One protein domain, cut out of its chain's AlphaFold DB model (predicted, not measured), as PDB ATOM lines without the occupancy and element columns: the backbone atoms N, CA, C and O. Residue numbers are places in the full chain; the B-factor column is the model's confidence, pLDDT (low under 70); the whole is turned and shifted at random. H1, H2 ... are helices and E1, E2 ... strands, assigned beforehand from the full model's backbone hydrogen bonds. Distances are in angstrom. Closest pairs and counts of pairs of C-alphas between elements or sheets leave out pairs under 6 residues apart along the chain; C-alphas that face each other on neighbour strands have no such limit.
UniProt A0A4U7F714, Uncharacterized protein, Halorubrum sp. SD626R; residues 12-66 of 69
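Overview. This is residues 12 to 66 of the 69 residues of an uncharacterized protein of Halorubrum sp. SD626R (UniProt A0A4U7F714). A small antiparallel sheet of three short strands, E1 E2 E3, has one short helix, H2, standing up from it over E1, while a second helix, H1, lies off the sheet and stands steeply to H2. The printed part has 55 residues with two named helices and three named strands, in the order H1 H2 E1 E2 E3; the class is mixed, helices and strands, with under half of the residues in named elements. The whole is compact, with a radius of gyration of the C-alphas of 9.9 A, and rounded, spanning 27 by 25 by 19 A.

Along the chain. H1 is residues 18 to 26, 12.0 A long, beginning at C-alpha 18 (101.646, 125.838, 69.199). H2 is residues 35 to 41, 10.0 A long. E1 is residues 42 to 44, 6.7 A, E2 is residues 51 to 53, 6.8 A, and E3 is residues 58 to 60, 5.8 A, ending at C-alpha 60 (115.647, 136.883, 66.654).

Arrangement. The strands form a meander, each the antiparallel neighbour of the one before. In the hairpin E1 and E2, at 156 degrees, N 43 and O 52 are within hydrogen-bond range at 2.9 A. In the hairpin E2 and E3, at 133 degrees, N 51 and O 60 are at 2.9 A. H2 is on the sheet at a height of 7.0 A, on a local plane of 6 C-alphas, only just enough. The C-alphas of Arg 41 and His 53, the closest of H2 and E2, are 6.2 A apart. H1 is only just not on the sheet, with 4 pairs of C-alphas within 10 A. H1 and H2 are close but not clearly touching, Glu 25 and Val 35 having the closest C-alphas at 6.3 A, at a steep tilt of 66 degrees, opposite ways. In H1 and H2 every O i to N i+4 pair is within hydrogen-bond range.

Size, cuts and confidence. The two farthest C-alphas, of Glu 36 and Thr 66, are 27.5 A apart. The printed part has no cut and no long link. Residues 63 to 66 have pLDDT under 70.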
ATOM      1  N   ALA A  12     109.901 129.429  78.037       95.00
ATOM      2  CA  ALA A  12     110.723 128.549  77.211       95.00
ATOM      3  C   ALA A  12     110.144 128.467  75.791       95.00
ATOM      4  O   ALA A  12     108.930 128.505  75.600       95.00
ATOM      5  N   PHE A  13     111.001 128.345  74.776       94.25
ATOM      6  CA  PHE A  13     110.542 128.274  73.385       94.25
ATOM      7  C   PHE A  13     109.594 127.083  73.151       94.25
ATOM      8  O   PHE A  13     108.650 127.171  72.371       94.25
ATOM      9  N   SER A  14     109.815 125.977  73.866       94.00
ATOM     10  CA  SER A  14     108.949 124.794  73.869       94.00
ATOM     11  C   SER A  14     107.588 125.003  74.543       94.00
ATOM     12  O   SER A  14     106.680 124.220  74.279       94.00
ATOM     13  N   GLU A  15     107.440 126.035  75.376       95.25
ATOM     14  CA  GLU A  15     106.210 126.381  76.107       95.25
ATOM     15  C   GLU A  15     105.388 127.475  75.407       95.25
ATOM     16  O   GLU A  15     104.358 127.913  75.922       95.25
ATOM     17  N   LEU A  16     105.828 127.935  74.233       93.19
ATOM     18  CA  LEU A  16     105.029 128.828  73.403       93.19
ATOM     19  C   LEU A  16     103.723 128.145  72.958       93.19
ATOM     20  O   LEU A  16     103.716 126.934  72.727       93.19
ATOM     21  N   PRO A  17     102.647 128.923  72.731       92.88
ATOM     22  CA  PRO A  17     101.464 128.418  72.043       92.88
ATOM     23  C   PRO A  17     101.855 127.777  70.709       92.88
ATOM     24  O   PRO A  17     102.664 128.352  69.977       92.88
ATOM     25  N   ASP A  18     101.271 126.621  70.383       92.81
ATOM     26  CA  ASP A  18     101.646 125.838  69.199       92.81
ATOM     27  C   ASP A  18     101.628 126.674  67.918       92.81
ATOM     28  O   ASP A  18     102.633 126.728  67.218       92.81
ATOM     29  N   GLU A  19     100.564 127.452  67.698       90.19
ATOM     30  CA  GLU A  19     100.435 128.339  66.536       90.19
ATOM     31  C   GLU A  19     101.604 129.336  66.420       90.19
ATOM     32  O   GLU A  19     102.150 129.565  65.338       90.19
ATOM     33  N   VAL A  20     102.030 129.921  67.544       90.56
ATOM     34  CA  VAL A  20     103.146 130.874  67.573       90.56
ATOM     35  C   VAL A  20     104.460 130.143  67.331       90.56
ATOM     36  O   VAL A  20     105.272 130.592  66.521       90.56
ATOM     37  N   ARG A  21     104.670 129.014  68.007       93.81
ATOM     38  CA  ARG A  21     105.879 128.200  67.891       93.81
ATOM     39  C   ARG A  21     106.080 127.700  66.463       93.81
ATOM     40  O   ARG A  21     107.144 127.930  65.898       93.81
ATOM     41  N   GLU A  22     105.063 127.087  65.867       93.31
ATOM     42  CA  GLU A  22     105.101 126.560  64.501       93.31
ATOM     43  C   GLU A  22     105.403 127.671  63.491       93.31
ATOM     44  O   GLU A  22     106.264 127.509  62.623       93.31
ATOM     45  N   ARG A  23     104.784 128.847  63.655       91.38
ATOM     46  CA  ARG A  23     105.074 130.022  62.824       91.38
ATOM     47  C   ARG A  23     106.534 130.469  62.939       91.38
ATOM     48  O   ARG A  23     107.155 130.786  61.928       91.38
ATOM     49  N   LEU A  24     107.100 130.483  64.147       90.00
ATOM     50  CA  LEU A  24     108.499 130.868  64.377       90.00
ATOM     51  C   LEU A  24     109.507 129.800  63.936       90.00
ATOM     52  O   LEU A  24     110.654 130.130  63.625       90.00
ATOM     53  N   GLU A  25     109.122 128.528  63.937       91.94
ATOM     54  CA  GLU A  25     109.922 127.418  63.412       91.94
ATOM     55  C   GLU A  25     109.963 127.430  61.882       91.94
ATOM     56  O   GLU A  25     111.017 127.170  61.300       91.94
ATOM     57  N   ALA A  26     108.855 127.809  61.242       91.00
ATOM     58  CA  ALA A  26     108.746 127.930  59.792       91.00
ATOM     59  C   ALA A  26     109.438 129.179  59.215       91.00
ATOM     60  O   ALA A  26     109.708 129.216  58.015       91.00
ATOM     61  N   ASP A  27     109.747 130.191  60.034       88.38
ATOM     62  CA  ASP A  27     110.370 131.444  59.592       88.38
ATOM     63  C   ASP A  27     111.829 131.219  59.124       88.38
ATOM     64  O   ASP A  27     112.719 130.977  59.950       88.38
ATOM     65  N   PRO A  28     112.129 131.327  57.812       83.12
ATOM     66  CA  PRO A  28     113.476 131.108  57.287       83.12
ATOM     67  C   PRO A  28     114.490 132.149  57.779       83.12
ATOM     68  O   PRO A  28     115.673 131.833  57.900       83.12
ATOM     69  N   GLY A  29     114.055 133.360  58.140       84.12
ATOM     70  CA  GLY A  29     114.915 134.393  58.725       84.12
ATOM     71  C   GLY A  29     115.395 134.054  60.143       84.12
ATOM     72  O   GLY A  29     116.374 134.633  60.633       84.12
ATOM     73  N   ARG A  30     114.742 133.081  60.792       82.25
ATOM     74  CA  ARG A  30     115.031 132.609  62.155       82.25
ATOM     75  C   ARG A  30     115.671 131.223  62.201       82.25
ATOM     76  O   ARG A  30     116.021 130.757  63.282       82.25
ATOM     77  N   GLN A  31     115.900 130.570  61.066       81.94
ATOM     78  CA  GLN A  31     116.516 129.238  60.988       81.94
ATOM     79  C   GLN A  31     118.058 129.288  60.982       81.94
ATOM     80  O   GLN A  31     118.717 128.699  60.133       81.94
ATOM     81  N   ARG A  32     118.665 130.005  61.938       85.44
ATOM     82  CA  ARG A  32     120.133 130.016  62.138       85.44
ATOM     83  C   ARG A  32     120.629 128.809  62.942       85.44
ATOM     84  O   ARG A  32     121.800 128.464  62.865       85.44
ATOM     85  N   GLN A  33     119.741 128.213  63.731       86.62
ATOM     86  CA  GLN A  33     119.937 127.036  64.570       86.62
ATOM     87  C   GLN A  33     118.772 126.069  64.344       86.62
ATOM     88  O   GLN A  33     117.660 126.490  64.008       86.62
ATOM     89  N   SER A  34     119.024 124.779  64.564       91.00
ATOM     90  CA  SER A  34     118.012 123.725  64.459       91.00
ATOM     91  C   SER A  34     116.826 123.970  65.394       91.00
ATOM     92  O   SER A  34     116.992 124.473  66.507       91.00
ATOM     93  N   VAL A  35     115.632 123.542  64.975       91.00
ATOM     94  CA  VAL A  35     114.403 123.611  65.789       91.00
ATOM     95  C   VAL A  35     114.583 122.935  67.149       91.00
ATOM     96  O   VAL A  35     114.182 123.489  68.167       91.00
ATOM     97  N   GLU A  36     115.240 121.774  67.182       93.12
ATOM     98  CA  GLU A  36     115.547 121.055  68.423       93.12
ATOM     99  C   GLU A  36     116.362 121.922  69.397       93.12
ATOM    100  O   GLU A  36     115.936 122.149  70.527       93.12
ATOM    101  N   HIS A  37     117.459 122.523  68.921       92.38
ATOM    102  CA  HIS A  37     118.294 123.418  69.730       92.38
ATOM    103  C   HIS A  37     117.496 124.607  70.270       92.38
ATOM    104  O   HIS A  37     117.641 124.979  71.433       92.38
ATOM    105  N   ARG A  38     116.620 125.196  69.446       93.38
ATOM    106  CA  ARG A  38     115.756 126.309  69.864       93.38
ATOM    107  C   ARG A  38     114.810 125.883  70.988       93.38
ATOM    108  O   ARG A  38     114.745 126.557  72.010       93.38
ATOM    109  N   ARG A  39     114.144 124.732  70.855       93.44
ATOM    110  CA  ARG A  39     113.226 124.197  71.878       93.44
ATOM    111  C   ARG A  39     113.907 123.929  73.220       93.44
ATOM    112  O   ARG A  39     113.280 124.132  74.253       93.44
ATOM    113  N   GLU A  40     115.163 123.493  73.211       94.56
ATOM    114  CA  GLU A  40     115.901 123.164  74.436       94.56
ATOM    115  C   GLU A  40     116.577 124.371  75.085       94.56
ATOM    116  O   GLU A  40     116.710 124.447  76.309       94.56
ATOM    117  N   ARG A  41     117.087 125.294  74.267       94.25
ATOM    118  CA  ARG A  41     118.044 126.302  74.729       94.25
ATOM    119  C   ARG A  41     117.499 127.713  74.683       94.25
ATOM    120  O   ARG A  41     118.184 128.592  75.195       94.25
ATOM    121  N   HIS A  42     116.355 127.968  74.051       94.56
ATOM    122  CA  HIS A  42     115.862 129.327  73.853       94.56
ATOM    123  C   HIS A  42     114.653 129.631  74.733       94.56
ATOM    124  O   HIS A  42     113.866 128.759  75.105       94.56
ATOM    125  N   THR A  43     114.496 130.914  75.027       94.75
ATOM    126  CA  THR A  43     113.261 131.494  75.541       94.75
ATOM    127  C   THR A  43     112.674 132.424  74.493       94.75
ATOM    128  O   THR A  43     113.382 132.941  73.625       94.75
ATOM    129  N   ALA A  44     111.367 132.632  74.552       93.50
ATOM    130  CA  ALA A  44     110.680 133.535  73.654       93.50
ATOM    131  C   ALA A  44     109.562 134.300  74.356       93.50
ATOM    132  O   ALA A  44     108.983 133.852  75.346       93.50
ATOM    133  N   CYS A  45     109.267 135.480  73.828       92.12
ATOM    134  CA  CYS A  45     108.107 136.254  74.219       92.12
ATOM    135  C   CYS A  45     106.885 135.794  73.408       92.12
ATOM    136  O   CYS A  45     106.946 135.854  72.178       92.12
ATOM    137  N   PRO A  46     105.783 135.379  74.051       90.81
ATOM    138  CA  PRO A  46     104.584 134.955  73.331       90.81
ATOM    139  C   PRO A  46     103.869 136.120  72.627       90.81
ATOM    140  O   PRO A  46     103.256 135.898  71.591       90.81
ATOM    141  N   ASP A  47     103.990 137.349  73.145       89.00
ATOM    142  CA  ASP A  47     103.357 138.544  72.569       89.00
ATOM    143  C   ASP A  47     104.126 139.093  71.367       89.00
ATOM    144  O   ASP A  47     103.612 139.136  70.255       89.00
ATOM    145  N   CYS A  48     105.378 139.518  71.572       88.88
ATOM    146  CA  CYS A  48     106.140 140.172  70.508       88.88
ATOM    147  C   CYS A  48     107.012 139.206  69.704       88.88
ATOM    148  O   CYS A  48     107.638 139.622  68.741       88.88
ATOM    149  N   THR A  49     107.089 137.919  70.056       90.81
ATOM    150  CA  THR A  49     107.920 136.913  69.362       90.81
ATOM    151  C   THR A  49     109.433 137.171  69.381       90.81
ATOM    152  O   THR A  49     110.181 136.608  68.575       90.81
ATOM    153  N   LEU A  50     109.921 138.001  70.311       91.50
ATOM    154  CA  LEU A  50     111.351 138.085  70.610       91.50
ATOM    155  C   LEU A  50     111.853 136.714  71.054       91.50
ATOM    156  O   LEU A  50     111.306 136.140  71.989       91.50
ATOM    157  N   GLU A  51     112.918 136.235  70.431       92.12
ATOM    158  CA  GLU A  51     113.575 134.982  70.781       92.12
ATOM    159  C   GLU A  51     114.979 135.258  71.311       92.12
ATOM    160  O   GLU A  51     115.750 136.024  70.722       92.12
ATOM    161  N   ILE A  52     115.313 134.623  72.429       91.50
ATOM    162  CA  ILE A  52     116.540 134.835  73.186       91.50
ATOM    163  C   ILE A  52     117.212 133.476  73.376       91.50
ATOM    164  O   ILE A  52     116.601 132.520  73.853       91.50
ATOM    165  N   HIS A  53     118.489 133.382  73.013       92.38
ATOM    166  CA  HIS A  53     119.284 132.192  73.294       92.38
ATOM    167  C   HIS A  53     119.538 132.086  74.805       92.38
ATOM    168  O   HIS A  53     119.712 133.099  75.477       92.38
ATOM    169  N   GLY A  54     119.674 130.880  75.356       83.94
ATOM    170  CA  GLY A  54     119.861 130.640  76.796       83.94
ATOM    171  C   GLY A  54     121.143 131.215  77.415       83.94
ATOM    172  O   GLY A  54     121.343 131.104  78.619       83.94
ATOM    173  N   CYS A  55     122.008 131.845  76.614       85.69
ATOM    174  CA  CYS A  55     123.116 132.681  77.090       85.69
ATOM    175  C   CYS A  55     122.709 134.152  77.330       85.69
ATOM    176  O   CYS A  55     123.553 134.959  77.705       85.69
ATOM    177  N   GLY A  56     121.446 134.512  77.085       82.00
ATOM    178  CA  GLY A  56     120.907 135.869  77.196       82.00
ATOM    179  C   GLY A  56     121.044 136.726  75.933       82.00
ATOM    180  O   GLY A  56     120.599 137.869  75.931       82.00
ATOM    181  N   GLN A  57     121.639 136.209  74.853       84.88
ATOM    182  CA  GLN A  57     121.790 136.967  73.608       84.88
ATOM    183  C   GLN A  57     120.511 136.915  72.757       84.88
ATOM    184  O   GLN A  57     119.931 135.834  72.607       84.88
ATOM    185  N   PRO A  58     120.080 138.043  72.160       85.50
ATOM    186  CA  PRO A  58     118.941 138.057  71.253       85.50
ATOM    187  C   PRO A  58     119.251 137.197  70.028       85.50
ATOM    188  O   PRO A  58     120.239 137.409  69.325       85.50
ATOM    189  N   TYR A  59     118.395 136.213  69.786       85.50
ATOM    190  CA  TYR A  59     118.505 135.305  68.656       85.50
ATOM    191  C   TYR A  59     117.735 135.850  67.451       85.50
ATOM    192  O   TYR A  59     118.291 135.974  66.357       85.50
ATOM    193  N   ALA A  60     116.482 136.252  67.665       84.94
ATOM    194  CA  ALA A  60     115.647 136.883  66.654       84.94
ATOM    195  C   ALA A  60     114.788 137.974  67.294       84.94
ATOM    196  O   ALA A  60     114.028 137.714  68.225       84.94
ATOM    197  N   VAL A  61     114.929 139.198  66.791       77.12
ATOM    198  CA  VAL A  61     114.150 140.363  67.218       77.12
ATOM    199  C   VAL A  61     113.016 140.540  66.206       77.12
ATOM    200  O   VAL A  61     113.300 140.498  65.007       77.12
ATOM    201  N   PRO A  62     111.750 140.677  66.634       70.38
ATOM    202  CA  PRO A  62     110.651 140.938  65.710       70.38
ATOM    203  C   PRO A  62     110.879 142.280  65.006       70.38
ATOM    204  O   PRO A  62     111.399 143.217  65.613       70.38
ATOM    205  N   GLU A  63     110.481 142.389  63.738       58.72
ATOM    206  CA  GLU A  63     110.629 143.643  62.984       58.72
ATOM    207  C   GLU A  63     109.897 144.806  63.678       58.72
ATOM    208  O   GLU A  63     110.414 145.920  63.732       58.72
ATOM    209  N   GLU A  64     108.771 144.517  64.338       52.62
ATOM    210  CA  GLU A  64     107.973 145.477  65.113       52.62
ATOM    211  C   GLU A  64     108.657 145.979  66.402       52.62
ATOM    212  O   GLU A  64     108.230 146.981  66.967       52.62
ATOM    213  N   ALA A  65     109.731 145.330  66.873       51.41
ATOM    214  CA  ALA A  65     110.512 145.795  68.029       51.41
ATOM    215  C   ALA A  65     111.658 146.738  67.664       51.41
ATOM    216  O   ALA A  65     112.427 147.138  68.543       51.41
ATOM    217  N   THR A  66     111.810 147.099  66.388       46.44
ATOM    218  CA  THR A  66     112.640 148.257  66.070       46.44
ATOM    219  C   THR A  66     111.896 149.510  66.531       46.44
ATOM    220  O   THR A  66     110.772 149.736  66.085       46.44
TER     221      THR A  66